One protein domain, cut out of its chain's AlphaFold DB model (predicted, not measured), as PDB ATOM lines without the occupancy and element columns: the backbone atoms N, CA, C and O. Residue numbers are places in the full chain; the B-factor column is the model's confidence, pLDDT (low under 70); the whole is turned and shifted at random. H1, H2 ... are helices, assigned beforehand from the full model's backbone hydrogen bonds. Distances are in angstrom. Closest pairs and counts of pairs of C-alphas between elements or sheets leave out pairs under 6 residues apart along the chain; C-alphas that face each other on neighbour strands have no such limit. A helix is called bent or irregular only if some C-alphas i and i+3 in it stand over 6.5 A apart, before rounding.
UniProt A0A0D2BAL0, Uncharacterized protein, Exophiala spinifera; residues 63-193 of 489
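This is residues 63 to 193 of the 489 residues of an uncharacterized protein of Exophiala spinifera (UniProt A0A0D2BAL0). Of the two longest helices, H3 and H8, H8 folds back along H7 as a helical hairpin in the middle, and H3 crosses H8. H2 lies along the side of H7 away from H8, H9 packs on H7 and H8, and H4, H5 and H6 follow one another from the end of H8, past H3, to the beginning of H7. The printed part has 131 residues with nine named helices, H1 to H9 in order along the chain, and no named strand; the class is all helix. It is compact, with a radius of gyration of the C-alphas of 13.5 A, and elongated in outline, spanning 43 by 28 by 27 A.

H3, residues 86 to 102, is 24.0 A long and begins at C-alpha 86, (66.143, 106.769, 105.071). H8, residues 159 to 175, is 22.1 A long, with a kink of 31 degrees near residue 166. H8 is irregular, with C-alphas 161 and 164 8.0 A apart. H7 is residues 142 to 153, 16.8 A. H1 is residues 64 to 67, its C-alpha 64 at (65.955, 91.081, 95.639), and H2 is residues 72 to 81. H4, residues 107 to 116, is irregular too, with C-alphas 108 and 111 7.2 A apart. H5 is residues 118 to 125 and H6 residues 130 to 136. H9, residues 179 to 191, is 18.6 A long and ends at C-alpha 191, (82.331, 104.206, 78.925).

H7 and H8 are the hub, touching four helices each. They form a helical hairpin at a shallow tilt of 25 degrees, opposite ways; their closest C-alphas, of Gly 150 and Gly 166, are 3.9 A apart. H3 touches H8 with residues 97 to 101 alone, about perpendicular at 80 degrees, closest at the C-alphas of Ala 98 and Leu 165, 6.9 A. H2 touches H7 at a shallow tilt of 7 degrees, opposite ways, with the C-alphas of Leu 74 and Ala 148 closest at 5.8 A. H9 touches H8 at a steep tilt of 50 degrees, closest at the C-alphas of Phe 174 and Ala 182, 4.7 A. H4 touches H8, about perpendicular at 81 degrees, closest at the C-alphas of His 107 and Cys 172, 4.4 A. H5 and H6 only just touch, with 3 pairs of C-alphas within 8 A, Tyr 124 and Val 133 closest at 5.9 A. H1 touches H3, closest at the C-alphas of Leu 65 and Asn 94, 6.7 A. Every O i to N i+4 pair is within hydrogen-bond range in H2, H3, H5, H6, H7 and H9, against 4 of 6 in H4 and 11 of 13 in H8; H1 is too short for such a pair.

The two C-alphas farthest apart, of Ser 130 and Lys 193, are 43.7 A apart. The printed part has no cut, and the eight links between helices are tight. The mean pLDDT of the printed part is 92.2, with residues 63 to 66 under 70.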
ATOM      1  N   SER A  63      62.093  90.272  98.353       58.94
ATOM      2  CA  SER A  63      62.409  90.962  97.118       58.94
ATOM      3  C   SER A  63      63.929  90.999  97.004       58.94
ATOM      4  O   SER A  63      64.601  91.272  97.999       58.94
ATOM      5  N   PRO A  64      64.530  90.801  95.819       57.72
ATOM      6  CA  PRO A  64      65.955  91.081  95.639       57.72
ATOM      7  C   PRO A  64      66.327  92.528  96.031       57.72
ATOM      8  O   PRO A  64      67.491  92.797  96.316       57.72
ATOM      9  N   LEU A  65      65.338  93.430  96.117       65.69
ATOM     10  CA  LEU A  65      65.454  94.807  96.611       65.69
ATOM     11  C   LEU A  65      65.616  94.918  98.143       65.69
ATOM     12  O   LEU A  65      65.980  95.990  98.617       65.69
ATOM     13  N   ASP A  66      65.365  93.855  98.919       64.38
ATOM     14  CA  ASP A  66      65.545  93.853 100.383       64.38
ATOM     15  C   ASP A  66      67.027  93.728 100.796       64.38
ATOM     16  O   ASP A  66      67.389  94.121 101.901       64.38
ATOM     17  N   ASN A  67      67.901  93.267  99.891       73.75
ATOM     18  CA  ASN A  67      69.358  93.192 100.083       73.75
ATOM     19  C   ASN A  67      70.100  94.400  99.472       73.75
ATOM     20  O   ASN A  67      71.243  94.274  99.028       73.75
ATOM     21  N   TYR A  68      69.438  95.556  99.383       87.88
ATOM     22  CA  TYR A  68      70.013  96.772  98.810       87.88
ATOM     23  C   TYR A  68      71.022  97.420  99.764       87.88
ATOM     24  O   TYR A  68      70.685  97.731 100.909       87.88
ATOM     25  N   TYR A  69      72.243  97.680  99.292       92.06
ATOM     26  CA  TYR A  69      73.225  98.406 100.088       92.06
ATOM     27  C   TYR A  69      72.982  99.916  99.996       92.06
ATOM     28  O   TYR A  69      73.156 100.528  98.940       92.06
ATOM     29  N   ILE A  70      72.605 100.528 101.120       94.06
ATOM     30  CA  ILE A  70      72.463 101.982 101.239       94.06
ATOM     31  C   ILE A  70      73.860 102.588 101.352       94.06
ATOM     32  O   ILE A  70      74.507 102.491 102.395       94.06
ATOM     33  N   THR A  71      74.327 103.219 100.278       92.75
ATOM     34  CA  THR A  71      75.623 103.900 100.282       92.75
ATOM     35  C   THR A  71      75.593 105.114 101.213       92.75
ATOM     36  O   THR A  71      74.546 105.730 101.436       92.75
ATOM     37  N   LEU A  72      76.762 105.500 101.735       92.38
ATOM     38  CA  LEU A  72      76.890 106.721 102.535       92.38
ATOM     39  C   LEU A  72      76.431 107.955 101.740       92.38
ATOM     40  O   LEU A  72      75.705 108.790 102.278       92.38
ATOM     41  N   ALA A  73      76.804 108.037 100.459       92.25
ATOM     42  CA  ALA A  73      76.417 109.125  99.564       92.25
ATOM     43  C   ALA A  73      74.893 109.216  99.382       92.25
ATOM     44  O   ALA A  73      74.329 110.306  99.500       92.25
ATOM     45  N   LEU A  74      74.208 108.080  99.182       95.69
ATOM     46  CA  LEU A  74      72.746 108.034  99.088       95.69
ATOM     47  C   LEU A  74      72.096 108.524 100.381       95.69
ATOM     48  O   LEU A  74      71.230 109.397 100.340       95.69
ATOM     49  N   GLY A  75      72.539 108.002 101.528       95.44
ATOM     50  CA  GLY A  75      72.029 108.415 102.835       95.44
ATOM     51  C   GLY A  75      72.178 109.923 103.051       95.44
ATOM     52  O   GLY A  75      71.203 110.598 103.368       95.44
ATOM     53  N   GLN A  76      73.367 110.471 102.784       95.69
ATOM     54  CA  GLN A  76      73.636 111.903 102.913       95.69
ATOM     55  C   GLN A  76      72.796 112.758 101.958       95.69
ATOM     56  O   GLN A  76      72.285 113.797 102.375       95.69
ATOM     57  N   LYS A  77      72.640 112.350 100.692       95.88
ATOM     58  CA  LYS A  77      71.800 113.067  99.721       95.88
ATOM     59  C   LYS A  77      70.343 113.093 100.162       95.88
ATOM     60  O   LYS A  77      69.743 114.162 100.189       95.88
ATOM     61  N   LEU A  78      69.795 111.955 100.581       96.50
ATOM     62  CA  LEU A  78      68.420 111.878 101.070       96.50
ATOM     63  C   LEU A  78      68.219 112.718 102.339       96.50
ATOM     64  O   LEU A  78      67.250 113.472 102.418       96.50
ATOM     65  N   THR A  79      69.158 112.685 103.287       96.06
ATOM     66  CA  THR A  79      69.105 113.563 104.466       96.06
ATOM     67  C   THR A  79      69.157 115.044 104.084       96.06
ATOM     68  O   THR A  79      68.373 115.829 104.610       96.06
ATOM     69  N   LYS A  80      70.016 115.438 103.133       96.12
ATOM     70  CA  LYS A  80      70.086 116.824 102.623       96.12
ATOM     71  C   LYS A  80      68.802 117.270 101.924       96.12
ATOM     72  O   LYS A  80      68.468 118.447 101.984       96.12
ATOM     73  N   LEU A  81      68.086 116.349 101.277       94.00
ATOM     74  CA  LEU A  81      66.775 116.620 100.680       94.00
ATOM     75  C   LEU A  81      65.656 116.746 101.728       94.00
ATOM     76  O   LEU A  81      64.587 117.242 101.392       94.00
ATOM     77  N   GLY A  82      65.902 116.344 102.980       94.31
ATOM     78  CA  GLY A  82      64.968 116.480 104.102       94.31
ATOM     79  C   GLY A  82      64.390 115.162 104.624       94.31
ATOM     80  O   GLY A  82      63.581 115.186 105.551       94.31
ATOM     81  N   PHE A  83      64.805 114.010 104.085       94.19
ATOM     82  CA  PHE A  83      64.335 112.709 104.559       94.19
ATOM     83  C   PHE A  83      64.964 112.329 105.902       94.19
ATOM     84  O   PHE A  83      66.176 112.426 106.100       94.19
ATOM     85  N   ARG A  84      64.130 111.825 106.814       92.12
ATOM     86  CA  ARG A  84      64.534 111.288 108.123       92.12
ATOM     87  C   ARG A  84      64.469 109.762 108.124       92.12
ATOM     88  O   ARG A  84      65.329 109.097 108.697       92.12
ATOM     89  N   SER A  85      63.496 109.200 107.415       90.25
ATOM     90  CA  SER A  85      63.191 107.771 107.353       90.25
ATOM     91  C   SER A  85      63.955 107.072 106.219       90.25
ATOM     92  O   SER A  85      63.350 106.449 105.346       90.25
ATOM     93  N   ILE A  86      65.291 107.173 106.212       92.69
ATOM     94  CA  ILE A  86      66.143 106.769 105.071       92.69
ATOM     95  C   ILE A  86      65.867 105.335 104.601       92.69
ATOM     96  O   ILE A  86      65.644 105.112 103.414       92.69
ATOM     97  N   GLN A  87      65.825 104.360 105.513       90.00
ATOM     98  CA  GLN A  87      65.583 102.956 105.153       90.00
ATOM     99  C   GLN A  87      64.214 102.750 104.490       90.00
ATOM    100  O   GLN A  87      64.107 102.036 103.492       90.00
ATOM    101  N   THR A  88      63.176 103.402 105.015       89.50
ATOM    102  CA  THR A  88      61.813 103.323 104.479       89.50
ATOM    103  C   THR A  88      61.741 103.941 103.086       89.50
ATOM    104  O   THR A  88      61.221 103.313 102.167       89.50
ATOM    105  N   VAL A  89      62.324 105.130 102.902       92.19
ATOM    106  CA  VAL A  89      62.374 105.822 101.605       92.19
ATOM    107  C   VAL A  89      63.121 104.979 100.578       92.19
ATOM    108  O   VAL A  89      62.617 104.780  99.476       92.19
ATOM    109  N   VAL A  90      64.270 104.407 100.952       93.06
ATOM    110  CA  VAL A  90      65.025 103.489 100.088       93.06
ATOM    111  C   VAL A  90      64.183 102.302  99.665       93.06
ATOM    112  O   VAL A  90      64.086 102.020  98.470       93.06
ATOM    113  N   LYS A  91      63.530 101.631 100.615       89.50
ATOM    114  CA  LYS A  91      62.704 100.468 100.308       89.50
ATOM    115  C   LYS A  91      61.568 100.818  99.347       89.50
ATOM    116  O   LYS A  91      61.373 100.109  98.360       89.50
ATOM    117  N   LEU A  92      60.834 101.896  99.615       90.81
ATOM    118  CA  LEU A  92      59.698 102.316  98.792       90.81
ATOM    119  C   LEU A  92      60.138 102.751  97.400       90.81
ATOM    120  O   LEU A  92      59.597 102.270  96.405       90.81
ATOM    121  N   PHE A  93      61.152 103.610  97.319       93.31
ATOM    122  CA  PHE A  93      61.580 104.174  96.048       93.31
ATOM    123  C   PHE A  93      62.248 103.127  95.149       93.31
ATOM    124  O   PHE A  93      62.045 103.143  93.938       93.31
ATOM    125  N   ASN A  94      62.947 102.142  95.731       92.12
ATOM    126  CA  ASN A  94      63.431 100.962  95.009       92.12
ATOM    127  C   ASN A  94      62.306 100.166  94.346       92.12
ATOM    128  O   ASN A  94      62.445  99.741  93.199       92.12
ATOM    129  N   HIS A  95      61.182  99.980  95.035       90.00
ATOM    130  CA  HIS A  95      60.024  99.318  94.441       90.00
ATOM    131  C   HIS A  95      59.362 100.195  93.376       90.00
ATOM    132  O   HIS A  95      59.042  99.692  92.303       90.00
ATOM    133  N   HIS A  96      59.237 101.500  93.625       92.69
ATOM    134  CA  HIS A  96      58.656 102.454  92.681       92.69
ATOM    135  C   HIS A  96      59.398 102.490  91.351       92.69
ATOM    136  O   HIS A  96      58.800 102.248  90.304       92.69
ATOM    137  N   ARG A  97      60.713 102.712  91.377       94.06
ATOM    138  CA  ARG A  97      61.520 102.755  90.153       94.06
ATOM    139  C   ARG A  97      61.540 101.406  89.427       94.06
ATOM    140  O   ARG A  97      61.456 101.376  88.202       94.06
ATOM    141  N   ALA A  98      61.557 100.289  90.162       91.44
ATOM    142  CA  ALA A  98      61.460  98.959  89.564       91.44
ATOM    143  C   ALA A  98      60.096  98.718  88.895       91.44
ATOM    144  O   ALA A  98      60.036  98.089  87.843       91.44
ATOM    145  N   GLU A  99      58.997  99.214  89.467       92.06
ATOM    146  CA  GLU A  99      57.677  99.136  88.836       92.06
ATOM    147  C   GLU A  99      57.582  99.986  87.571       92.06
ATOM    148  O   GLU A  99      57.076  99.488  86.568       92.06
ATOM    149  N   LEU A 100      58.112 101.214  87.576       93.75
ATOM    150  CA  LEU A 100      58.164 102.058  86.374       93.75
ATOM    151  C   LEU A 100      58.935 101.368  85.244       93.75
ATOM    152  O   LEU A 100      58.452 101.304  84.109       93.75
ATOM    153  N   GLN A 101      60.091 100.782  85.568       92.56
ATOM    154  CA  GLN A 101      60.900 100.042  84.606       92.56
ATOM    155  C   GLN A 101      60.171  98.789  84.092       92.56
ATOM    156  O   GLN A 101      60.109  98.566  82.883       92.56
ATOM    157  N   ARG A 102      59.556  97.985  84.977       90.81
ATOM    158  CA  ARG A 102      58.771  96.792  84.584       90.81
ATOM    159  C   ARG A 102      57.564  97.149  83.721       90.81
ATOM    160  O   ARG A 102      57.249  96.415  82.787       90.81
ATOM    161  N   ALA A 103      56.911  98.268  84.015       91.06
ATOM    162  CA  ALA A 103      55.807  98.808  83.229       91.06
ATOM    163  C   ALA A 103      56.268  99.454  81.909       91.06
ATOM    164  O   ALA A 103      55.428  99.920  81.142       91.06
ATOM    165  N   LYS A 104      57.581  99.465  81.626       93.25
ATOM    166  CA  LYS A 104      58.192 100.056  80.427       93.25
ATOM    167  C   LYS A 104      57.810 101.527  80.238       93.25
ATOM    168  O   LYS A 104      57.619 101.985  79.112       93.25
ATOM    169  N   ILE A 105      57.693 102.273  81.339       95.69
ATOM    170  CA  ILE A 105      57.465 103.718  81.280       95.69
ATOM    171  C   ILE A 105      58.724 104.378  80.724       95.69
ATOM    172  O   ILE A 105      59.816 104.199  81.267       95.69
ATOM    173  N   HIS A 106      58.568 105.130  79.637       94.94
ATOM    174  CA  HIS A 106      59.672 105.836  78.996       94.94
ATOM    175  C   HIS A 106      60.251 106.925  79.921       94.94
ATOM    176  O   HIS A 106      59.528 107.488  80.748       94.94
ATOM    177  N   HIS A 107      61.552 107.205  79.797       94.75
ATOM    178  CA  HIS A 107      62.305 108.054  80.730       94.75
ATOM    179  C   HIS A 107      61.707 109.468  80.878       94.75
ATOM    180  O   HIS A 107      61.547 109.955  81.995       94.75
ATOM    181  N   ASP A 108      61.287 110.078  79.765       94.81
ATOM    182  CA  ASP A 108      60.657 111.411  79.687       94.81
ATOM    183  C   ASP A 108      59.306 111.512  80.407       94.81
ATOM    184  O   ASP A 108      58.870 112.592  80.807       94.81
ATOM    185  N   ARG A 109      58.639 110.377  80.611       94.69
ATOM    186  CA  ARG A 109      57.337 110.298  81.276       94.69
ATOM    187  C   ARG A 109      57.437 109.788  82.698       94.69
ATOM    188  O   ARG A 109      56.448 109.908  83.415       94.69
ATOM    189  N   ALA A 110      58.566 109.226  83.122       94.25
ATOM    190  CA  ALA A 110      58.686 108.561  84.413       94.25
ATOM    191  C   ALA A 110      58.397 109.516  85.578       94.25
ATOM    192  O   ALA A 110      57.505 109.237  86.373       94.25
ATOM    193  N   VAL A 111      59.048 110.684  85.618       93.50
ATOM    194  CA  VAL A 111      58.834 111.691  86.675       93.50
ATOM    195  C   VAL A 111      57.392 112.201  86.675       93.50
ATOM    196  O   VAL A 111      56.742 112.197  87.716       93.50
ATOM    197  N   SER A 112      56.842 112.567  85.513       93.00
ATOM    198  CA  SER A 112      55.441 113.006  85.417       93.00
ATOM    199  C   SER A 112      54.469 111.907  85.864       93.00
ATOM    200  O   SER A 112      53.556 112.156  86.650       93.00
ATOM    201  N   THR A 113      54.698 110.664  85.439       93.19
ATOM    202  CA  THR A 113      53.880 109.504  85.821       93.19
ATOM    203  C   THR A 113      53.936 109.272  87.325       93.19
ATOM    204  O   THR A 113      52.896 109.089  87.950       93.19
ATOM    205  N   SER A 114      55.125 109.332  87.922       92.25
ATOM    206  CA  SER A 114      55.341 109.215  89.363       92.25
ATOM    207  C   SER A 114      54.570 110.258  90.170       92.25
ATOM    208  O   SER A 114      53.968 109.906  91.181       92.25
ATOM    209  N   LEU A 115      54.545 111.515  89.715       91.38
ATOM    210  CA  LEU A 115      53.840 112.609  90.398       91.38
ATOM    211  C   LEU A 115      52.314 112.434  90.389       91.38
ATOM    212  O   LEU A 115      51.646 112.831  91.340       91.38
ATOM    213  N   HIS A 116      51.758 111.825  89.338       89.12
ATOM    214  CA  HIS A 116      50.308 111.672  89.160       89.12
ATOM    215  C   HIS A 116      49.791 110.266  89.508       89.12
ATOM    216  O   HIS A 116      48.589 109.993  89.410       89.12
ATOM    217  N   ASN A 117      50.667 109.344  89.917       90.00
ATOM    218  CA  ASN A 117      50.275 107.974  90.219       90.00
ATOM    219  C   ASN A 117      49.648 107.865  91.617       90.00
ATOM    220  O   ASN A 117      50.334 107.683  92.623       90.00
ATOM    221  N   SER A 118      48.312 107.872  91.654       86.69
ATOM    222  CA  SER A 118      47.529 107.775  92.895       86.69
ATOM    223  C   SER A 118      47.828 106.542  93.763       86.69
ATOM    224  O   SER A 118      47.628 106.593  94.976       86.69
ATOM    225  N   GLN A 119      48.306 105.434  93.181       87.88
ATOM    226  CA  GLN A 119      48.701 104.251  93.947       87.88
ATOM    227  C   GLN A 119      49.992 104.516  94.728       87.88
ATOM    228  O   GLN A 119      50.065 104.198  95.917       87.88
ATOM    229  N   TRP A 120      50.987 105.122  94.080       88.06
ATOM    230  CA  TRP A 120      52.255 105.462  94.720       88.06
ATOM    231  C   TRP A 120      52.094 106.592  95.730       88.06
ATOM    232  O   TRP A 120      52.593 106.454  96.842       88.06
ATOM    233  N   THR A 121      51.302 107.624  95.422       90.38
ATOM    234  CA  THR A 121      50.934 108.681  96.383       90.38
ATOM    235  C   THR A 121      50.387 108.091  97.682       90.38
ATOM    236  O   THR A 121      50.943 108.344  98.747       90.38
ATOM    237  N   ARG A 122      49.377 107.213  97.597       89.56
ATOM    238  CA  ARG A 122      48.807 106.542  98.780       89.56
ATOM    239  C   ARG A 122      49.828 105.679  99.513       89.56
ATOM    240  O   ARG A 122      49.844 105.652 100.735       89.56
ATOM    241  N   THR A 123      50.688 104.978  98.776       88.69
ATOM    242  CA  THR A 123      51.734 104.133  99.374       88.69
ATOM    243  C   THR A 123      52.741 104.970 100.167       88.69
ATOM    244  O   THR A 123      53.162 104.547 101.239       88.69
ATOM    245  N   TYR A 124      53.100 106.164  99.686       91.06
ATOM    246  CA  TYR A 124      53.945 107.094 100.436       91.06
ATOM    247  C   TYR A 124      53.216 107.674 101.651       91.06
ATOM    248  O   TYR A 124      53.792 107.680 102.734       91.06
ATOM    249  N   GLU A 125      51.954 108.090 101.508       91.50
ATOM    250  CA  GLU A 125      51.121 108.598 102.614       91.50
ATOM    251  C   GLU A 125      50.915 107.573 103.740       91.50
ATOM    252  O   GLU A 125      50.838 107.943 104.908       91.50
ATOM    253  N   GLU A 126      50.846 106.281 103.407       89.62
ATOM    254  CA  GLU A 126      50.742 105.190 104.385       89.62
ATOM    255  C   GLU A 126      52.052 104.947 105.164       89.62
ATOM    256  O   GLU A 126      52.020 104.317 106.222       89.62
ATOM    257  N   ALA A 127      53.201 105.392 104.644       86.88
ATOM    258  CA  ALA A 127      54.522 104.933 105.082       86.88
ATOM    259  C   ALA A 127      55.463 106.029 105.598       86.88
ATOM    260  O   ALA A 127      56.389 105.735 106.356       86.88
ATOM    261  N   LEU A 128      55.278 107.259 105.127       90.06
ATOM    262  CA  LEU A 128      56.153 108.398 105.371       90.06
ATOM    263  C   LEU A 128      55.395 109.509 106.100       90.06
ATOM    264  O   LEU A 128      54.166 109.562 106.107       90.06
ATOM    265  N   THR A 129      56.140 110.422 106.717       91.31
ATOM    266  CA  THR A 129      55.553 111.635 107.304       91.31
ATOM    267  C   THR A 129      55.032 112.576 106.216       91.31
ATOM    268  O   THR A 129      55.529 112.553 105.092       91.31
ATOM    269  N   SER A 130      54.063 113.442 106.532       90.94
ATOM    270  CA  SER A 130      53.495 114.390 105.558       90.94
ATOM    271  C   SER A 130      54.557 115.265 104.878       90.94
ATOM    272  O   SER A 130      54.466 115.503 103.675       90.94
ATOM    273  N   ASP A 131      55.596 115.669 105.617       93.06
ATOM    274  CA  ASP A 131      56.726 116.431 105.076       93.06
ATOM    275  C   ASP A 131      57.534 115.605 104.059       93.06
ATOM    276  O   ASP A 131      57.855 116.080 102.974       93.06
ATOM    277  N   GLU A 132      57.821 114.336 104.364       92.25
ATOM    278  CA  GLU A 132      58.548 113.432 103.462       92.25
ATOM    279  C   GLU A 132      57.721 113.039 102.229       92.25
ATOM    280  O   GLU A 132      58.275 112.891 101.137       92.25
ATOM    281  N   VAL A 133      56.397 112.915 102.372       93.12
ATOM    282  CA  VAL A 133      55.475 112.725 101.242       93.12
ATOM    283  C   VAL A 133      55.532 113.933 100.308       93.12
ATOM    284  O   VAL A 133      55.641 113.770  99.093       93.12
ATOM    285  N   ALA A 134      55.528 115.151 100.858       93.19
ATOM    286  CA  ALA A 134      55.642 116.365 100.058       93.19
ATOM    287  C   ALA A 134      56.958 116.412  99.261       93.19
ATOM    288  O   ALA A 134      56.960 116.910  98.139       93.19
ATOM    289  N   LEU A 135      58.056 115.847  99.783       93.12
ATOM    290  CA  LEU A 135      59.330 115.748  99.062       93.12
ATOM    291  C   LEU A 135      59.260 114.803  97.854       93.12
ATOM    292  O   LEU A 135      59.685 115.182  96.765       93.12
ATOM    293  N   VAL A 136      58.720 113.589  98.014       91.88
ATOM    294  CA  VAL A 136      58.625 112.613  96.903       91.88
ATOM    295  C   VAL A 136      57.604 113.012  95.834       91.88
ATOM    296  O   VAL A 136      57.693 112.542  94.702       91.88
ATOM    297  N   LEU A 137      56.658 113.892  96.174       91.62
ATOM    298  CA  LEU A 137      55.673 114.455  95.247       91.62
ATOM    299  C   LEU A 137      56.067 115.841  94.714       91.62
ATOM    300  O   LEU A 137      55.293 116.463  93.988       91.62
ATOM    301  N   ASN A 138      57.251 116.350  95.061       93.88
ATOM    302  CA  ASN A 138      57.708 117.643  94.573       93.88
ATOM    303  C   ASN A 138      58.419 117.479  93.215       93.88
ATOM    304  O   ASN A 138      59.433 116.775  93.142       93.88
ATOM    305  N   PRO A 139      57.957 118.162  92.148       93.12
ATOM    306  CA  PRO A 139      58.524 118.030  90.805       93.12
ATOM    307  C   PRO A 139      59.992 118.464  90.701       93.12
ATOM    308  O   PRO A 139      60.696 117.985  89.822       93.12
ATOM    309  N   ASN A 140      60.476 119.317  91.607       93.19
ATOM    310  CA  ASN A 140      61.869 119.775  91.631       93.19
ATOM    311  C   ASN A 140      62.783 118.877  92.481       93.19
ATOM    312  O   ASN A 140      64.007 118.955  92.376       93.19
ATOM    313  N   VAL A 141      62.207 118.051  93.359       95.62
ATOM    314  CA  VAL A 141      62.957 117.161  94.261       95.62
ATOM    315  C   VAL A 141      63.014 115.750  93.695       95.62
ATOM    316  O   VAL A 141      64.063 115.115  93.753       95.62
ATOM    317  N   LEU A 142      61.923 115.268  93.101       95.56
ATOM    318  CA  LEU A 142      61.826 113.910  92.578       95.56
ATOM    319  C   LEU A 142      62.942 113.552  91.569       95.56
ATOM    320  O   LEU A 142      63.529 112.481  91.738       95.56
ATOM    321  N   PRO A 143      63.331 114.412  90.602       96.94
ATOM    322  CA  PRO A 143      64.483 114.145  89.733       96.94
ATOM    323  C   PRO A 143      65.788 113.927  90.509       96.94
ATOM    324  O   PRO A 143      66.538 113.009  90.195       96.94
ATOM    325  N   ARG A 144      66.020 114.685  91.590       97.12
ATOM    326  CA  ARG A 144      67.202 114.525  92.458       97.12
ATOM    327  C   ARG A 144      67.178 113.215  93.242       97.12
ATOM    328  O   ARG A 144      68.226 112.653  93.540       97.12
ATOM    329  N   ILE A 145      65.988 112.710  93.580       97.06
ATOM    330  CA  ILE A 145      65.845 111.380  94.185       97.06
ATOM    331  C   ILE A 145      66.207 110.313  93.145       97.06
ATOM    332  O   ILE A 145      67.013 109.434  93.437       97.06
ATOM    333  N   PHE A 146      65.680 110.405  91.920       97.75
ATOM    334  CA  PHE A 146      66.066 109.505  90.827       97.75
ATOM    335  C   PHE A 146      67.579 109.516  90.573       97.75
ATOM    336  O   PHE A 146      68.177 108.446  90.465       97.75
ATOM    337  N   GLU A 147      68.197 110.696  90.548       97.69
ATOM    338  CA  GLU A 147      69.644 110.863  90.403       97.69
ATOM    339  C   GLU A 147      70.424 110.169  91.529       97.69
ATOM    340  O   GLU A 147      71.331 109.383  91.254       97.69
ATOM    341  N   ALA A 148      70.029 110.380  92.788       96.94
ATOM    342  CA  ALA A 148      70.728 109.824  93.945       96.94
ATOM    343  C   ALA A 148      70.692 108.287  93.977       96.94
ATOM    344  O   ALA A 148      71.704 107.647  94.265       96.94
ATOM    345  N   PHE A 149      69.540 107.681  93.668       97.00
ATOM    346  CA  PHE A 149      69.429 106.221  93.552       97.00
ATOM    347  C   PHE A 149      70.149 105.697  92.314       97.00
ATOM    348  O   PHE A 149      70.785 104.647  92.373       97.00
ATOM    349  N   GLY A 150      70.067 106.441  91.210       96.56
ATOM    350  CA  GLY A 150      70.782 106.151  89.982       96.56
ATOM    351  C   GLY A 150      72.280 106.006  90.215       96.56
ATOM    352  O   GLY A 150      72.864 105.000  89.832       96.56
ATOM    353  N   GLU A 151      72.887 106.956  90.925       96.00
ATOM    354  CA  GLU A 151      74.297 106.899  91.314       96.00
ATOM    355  C   GLU A 151      74.603 105.739  92.270       96.00
ATOM    356  O   GLU A 151      75.559 104.991  92.060       96.00
ATOM    357  N   ALA A 152      73.785 105.564  93.310       95.19
ATOM    358  CA  ALA A 152      74.004 104.544  94.333       95.19
ATOM    359  C   ALA A 152      73.981 103.111  93.778       95.19
ATOM    360  O   ALA A 152      74.637 102.219  94.325       95.19
ATOM    361  N   ASP A 153      73.264 102.886  92.680       95.50
ATOM    362  CA  ASP A 153      73.210 101.598  91.996       95.50
ATOM    363  C   ASP A 153      74.520 101.213  91.310       95.50
ATOM    364  O   ASP A 153      74.779 100.022  91.158       95.50
ATOM    365  N   PHE A 154      75.370 102.178  90.950       93.62
ATOM    366  CA  PHE A 154      76.698 101.924  90.376       93.62
ATOM    367  C   PHE A 154      77.798 101.759  91.433       93.62
ATOM    368  O   PHE A 154      78.960 101.522  91.100       93.62
ATOM    369  N   HIS A 155      77.458 101.812  92.723       92.06
ATOM    370  CA  HIS A 155      78.397 101.436  93.775       92.06
ATOM    371  C   HIS A 155      78.764  99.947  93.662       92.06
ATOM    372  O   HIS A 155      77.917  99.103  93.366       92.06
ATOM    373  N   ARG A 156      80.018  99.592  93.983       89.44
ATOM    374  CA  ARG A 156      80.580  98.231  93.825       89.44
ATOM    375  C   ARG A 156      79.744  97.094  94.437       89.44
ATOM    376  O   ARG A 156      79.819  95.967  93.970       89.44
ATOM    377  N   GLN A 157      78.960  97.378  95.478       89.50
ATOM    378  CA  GLN A 157      78.088  96.389  96.134       89.50
ATOM    379  C   GLN A 157      76.702  96.249  95.480       89.50
ATOM    380  O   GLN A 157      76.031  95.244  95.693       89.50
ATOM    381  N   ASN A 158      76.281  97.232  94.679       92.00
ATOM    382  CA  ASN A 158      74.971  97.272  94.025       92.00
ATOM    383  C   ASN A 158      75.052  96.968  92.521       92.00
ATOM    384  O   ASN A 158      74.126  96.360  91.976       92.00
ATOM    385  N   VAL A 159      76.159  97.337  91.865       90.19
ATOM    386  CA  VAL A 159      76.290  97.380  90.398       90.19
ATOM    387  C   VAL A 159      75.907  96.071  89.708       90.19
ATOM    388  O   VAL A 159      75.142  96.092  88.748       90.19
ATOM    389  N   GLY A 160      76.310  94.920  90.255       88.69
ATOM    390  CA  GLY A 160      76.016  93.614  89.656       88.69
ATOM    391  C   GLY A 160      74.524  93.257  89.581       88.69
ATOM    392  O   GLY A 160      74.149  92.395  88.795       88.69
ATOM    393  N   LYS A 161      73.662  93.903  90.377       89.38
ATOM    394  CA  LYS A 161      72.212  93.628  90.412       89.38
ATOM    395  C   LYS A 161      71.366  94.790  89.911       89.38
ATOM    396  O   LYS A 161      70.276  94.563  89.395       89.38
ATOM    397  N   PHE A 162      71.843  96.019  90.095       92.56
ATOM    398  CA  PHE A 162      71.019  97.212  89.924       92.56
ATOM    399  C   PHE A 162      71.494  98.151  88.815       92.56
ATOM    400  O   PHE A 162      70.778  99.099  88.529       92.56
ATOM    401  N   ALA A 163      72.604  97.882  88.114       92.38
ATOM    402  CA  ALA A 163      73.133  98.787  87.082       92.38
ATOM    403  C   ALA A 163      72.096  99.218  86.023       92.38
ATOM    404  O   ALA A 163      72.011 100.397  85.689       92.38
ATOM    405  N   GLN A 164      71.259  98.296  85.531       93.94
ATOM    406  CA  GLN A 164      70.211  98.634  84.553       93.94
ATOM    407  C   GLN A 164      69.147  99.575  85.131       93.94
ATOM    408  O   GLN A 164      68.669 100.479  84.447       93.94
ATOM    409  N   LEU A 165      68.759  99.357  86.388       95.06
ATOM    410  CA  LEU A 165      67.789 100.197  87.084       95.06
ATOM    411  C   LEU A 165      68.402 101.554  87.464       95.06
ATOM    412  O   LEU A 165      67.716 102.576  87.416       95.06
ATOM    413  N   GLY A 166      69.698 101.568  87.777       96.31
ATOM    414  CA  GLY A 166      70.496 102.762  88.014       96.31
ATOM    415  C   GLY A 166      70.552 103.645  86.776       96.31
ATOM    416  O   GLY A 166      70.154 104.805  86.837       96.31
ATOM    417  N   TYR A 167      70.933 103.069  85.632       96.69
ATOM    418  CA  TYR A 167      70.935 103.765  84.345       96.69
ATOM    419  C   TYR A 167      69.551 104.321  83.993       96.69
ATOM    420  O   TYR A 167      69.423 105.506  83.700       96.69
ATOM    421  N   TYR A 168      68.498 103.504  84.122       97.56
ATOM    422  CA  TYR A 168      67.115 103.951  83.932       97.56
ATOM    423  C   TYR A 168      66.776 105.160  84.817       97.56
ATOM    424  O   TYR A 168      66.215 106.143  84.334       97.56
ATOM    425  N   SER A 169      67.144 105.111  86.101       97.94
ATOM    426  CA  SER A 169      66.868 106.186  87.061       97.94
ATOM    427  C   SER A 169      67.600 107.481  86.689       97.94
ATOM    428  O   SER A 169      66.991 108.548  86.705       97.94
ATOM    429  N   LEU A 170      68.870 107.386  86.282       98.00
ATOM    430  CA  LEU A 170      69.648 108.531  85.801       98.00
ATOM    431  C   LEU A 170      69.044 109.131  84.527       98.00
ATOM    432  O   LEU A 170      68.884 110.346  84.451       98.00
ATOM    433  N   CYS A 171      68.624 108.306  83.563       97.44
ATOM    434  CA  CYS A 171      67.943 108.791  82.363       97.44
ATOM    435  C   CYS A 171      66.634 109.514  82.703       97.44
ATOM    436  O   CYS A 171      66.380 110.586  82.171       97.44
ATOM    437  N   CYS A 172      65.826 108.987  83.630       97.69
ATOM    438  CA  CYS A 172      64.601 109.661  84.077       97.69
ATOM    439  C   CYS A 172      64.887 111.041  84.692       97.69
ATOM    440  O   CYS A 172      64.161 111.998  84.429       97.69
ATOM    441  N   ALA A 173      65.945 111.154  85.499       97.81
ATOM    442  CA  ALA A 173      66.358 112.422  86.095       97.81
ATOM    443  C   ALA A 173      66.894 113.409  85.045       97.81
ATOM    444  O   ALA A 173      66.511 114.579  85.059       97.81
ATOM    445  N   PHE A 174      67.707 112.935  84.096       97.44
ATOM    446  CA  PHE A 174      68.201 113.743  82.981       97.44
ATOM    447  C   PHE A 174      67.049 114.294  82.129       97.44
ATOM    448  O   PHE A 174      67.004 115.487  81.833       97.44
ATOM    449  N   GLU A 175      66.079 113.452  81.777       96.25
ATOM    450  CA  GLU A 175      64.897 113.864  81.016       96.25
ATOM    451  C   GLU A 175      64.049 114.914  81.743       96.25
ATOM    452  O   GLU A 175      63.437 115.769  81.106       96.25
ATOM    453  N   ALA A 176      64.053 114.887  83.075       95.62
ATOM    454  CA  ALA A 176      63.399 115.883  83.913       95.62
ATOM    455  C   ALA A 176      64.253 117.142  84.174       95.62
ATOM    456  O   ALA A 176      63.846 118.001  84.954       95.62
ATOM    457  N   GLY A 177      65.414 117.271  83.522       94.50
ATOM    458  CA  GLY A 177      66.265 118.460  83.579       94.50
ATOM    459  C   GLY A 177      67.307 118.467  84.700       94.50
ATOM    460  O   GLY A 177      67.868 119.524  84.986       94.50
ATOM    461  N   ASP A 178      67.583 117.327  85.343       96.31
ATOM    462  CA  ASP A 178      68.642 117.245  86.351       96.31
ATOM    463  C   ASP A 178      70.039 117.214  85.700       96.31
ATOM    464  O   ASP A 178      70.370 116.319  84.917       96.31
ATOM    465  N   LEU A 179      70.860 118.217  86.028       94.44
ATOM    466  CA  LEU A 179      72.187 118.404  85.438       94.44
ATOM    467  C   LEU A 179      73.189 117.326  85.873       94.44
ATOM    468  O   LEU A 179      73.970 116.854  85.052       94.44
ATOM    469  N   GLU A 180      73.181 116.934  87.149       95.06
ATOM    470  CA  GLU A 180      74.110 115.919  87.660       95.06
ATOM    471  C   GLU A 180      73.801 114.553  87.046       95.06
ATOM    472  O   GLU A 180      74.711 113.826  86.643       95.06
ATOM    473  N   ALA A 181      72.515 114.234  86.887       96.69
ATOM    474  CA  ALA A 181      72.091 113.050  86.160       96.69
ATOM    475  C   ALA A 181      72.551 113.081  84.698       96.69
ATOM    476  O   ALA A 181      73.073 112.078  84.218       96.69
ATOM    477  N   ALA A 182      72.431 114.221  84.007       96.12
ATOM    478  CA  ALA A 182      72.884 114.368  82.623       96.12
ATOM    479  C   ALA A 182      74.378 114.033  82.461       96.12
ATOM    480  O   ALA A 182      74.752 113.272  81.570       96.12
ATOM    481  N   ILE A 183      75.226 114.544  83.362       95.81
ATOM    482  CA  ILE A 183      76.672 114.269  83.368       95.81
ATOM    483  C   ILE A 183      76.947 112.780  83.621       95.81
ATOM    484  O   ILE A 183      77.800 112.189  82.963       95.81
ATOM    485  N   LYS A 184      76.209 112.146  84.540       96.44
ATOM    486  CA  LYS A 184      76.373 110.720  84.869       96.44
ATOM    487  C   LYS A 184      75.895 109.791  83.759       96.44
ATOM    488  O   LYS A 184      76.569 108.803  83.476       96.44
ATOM    489  N   VAL A 185      74.779 110.112  83.100       96.94
ATOM    490  CA  VAL A 185      74.330 109.409  81.886       96.94
ATOM    491  C   VAL A 185      75.401 109.525  80.809       96.94
ATOM    492  O   VAL A 185      75.806 108.508  80.253       96.94
ATOM    493  N   ALA A 186      75.920 110.736  80.582       95.44
ATOM    494  CA  ALA A 186      76.980 110.966  79.608       95.44
ATOM    495  C   ALA A 186      78.230 110.132  79.892       95.44
ATOM    496  O   ALA A 186      78.773 109.504  78.989       95.44
ATOM    497  N   PHE A 187      78.639 110.063  81.158       95.06
ATOM    498  CA  PHE A 187      79.767 109.251  81.591       95.06
ATOM    499  C   PHE A 187      79.549 107.749  81.327       95.06
ATOM    500  O   PHE A 187      80.440 107.079  80.807       95.06
ATOM    501  N   ILE A 188      78.362 107.213  81.641       94.75
ATOM    502  CA  ILE A 188      78.025 105.796  81.400       94.75
ATOM    503  C   ILE A 188      78.012 105.481  79.904       94.75
ATOM    504  O   ILE A 188      78.614 104.495  79.475       94.75
ATOM    505  N   GLU A 189      77.331 106.309  79.111       94.50
ATOM    506  CA  GLU A 189      77.239 106.111  77.666       94.50
ATOM    507  C   GLU A 189      78.626 106.168  77.009       94.50
ATOM    508  O   GLU A 189      78.939 105.312  76.176       94.50
ATOM    509  N   HIS A 190      79.483 107.095  77.453       90.44
ATOM    510  CA  HIS A 190      80.868 107.213  77.004       90.44
ATOM    511  C   HIS A 190      81.684 105.951  77.318       90.44
ATOM    512  O   HIS A 190      82.280 105.360  76.420       90.44
ATOM    513  N   GLN A 191      81.642 105.453  78.561       88.38
ATOM    514  CA  GLN A 191      82.331 104.206  78.925       88.38
ATOM    515  C   GLN A 191      81.828 102.986  78.139       88.38
ATOM    516  O   GLN A 191      82.585 102.048  77.897       88.38
ATOM    517  N   SER A 192      80.562 102.998  77.714       87.56
ATOM    518  CA  SER A 192      79.981 101.945  76.873       87.56
ATOM    519  C   SER A 192      80.273 102.096  75.372       87.56
ATOM    520  O   SER A 192      79.843 101.242  74.591       87.56
ATOM    521  N   LYS A 193      80.974 103.168  74.959       86.12
ATOM    522  CA  LYS A 193      81.234 103.557  73.559       86.12
ATOM    523  C   LYS A 193      79.963 103.711  72.710       86.12
ATOM    524  O   LYS A 193      79.970 103.487  71.502       86.12
TER     525      LYS A 193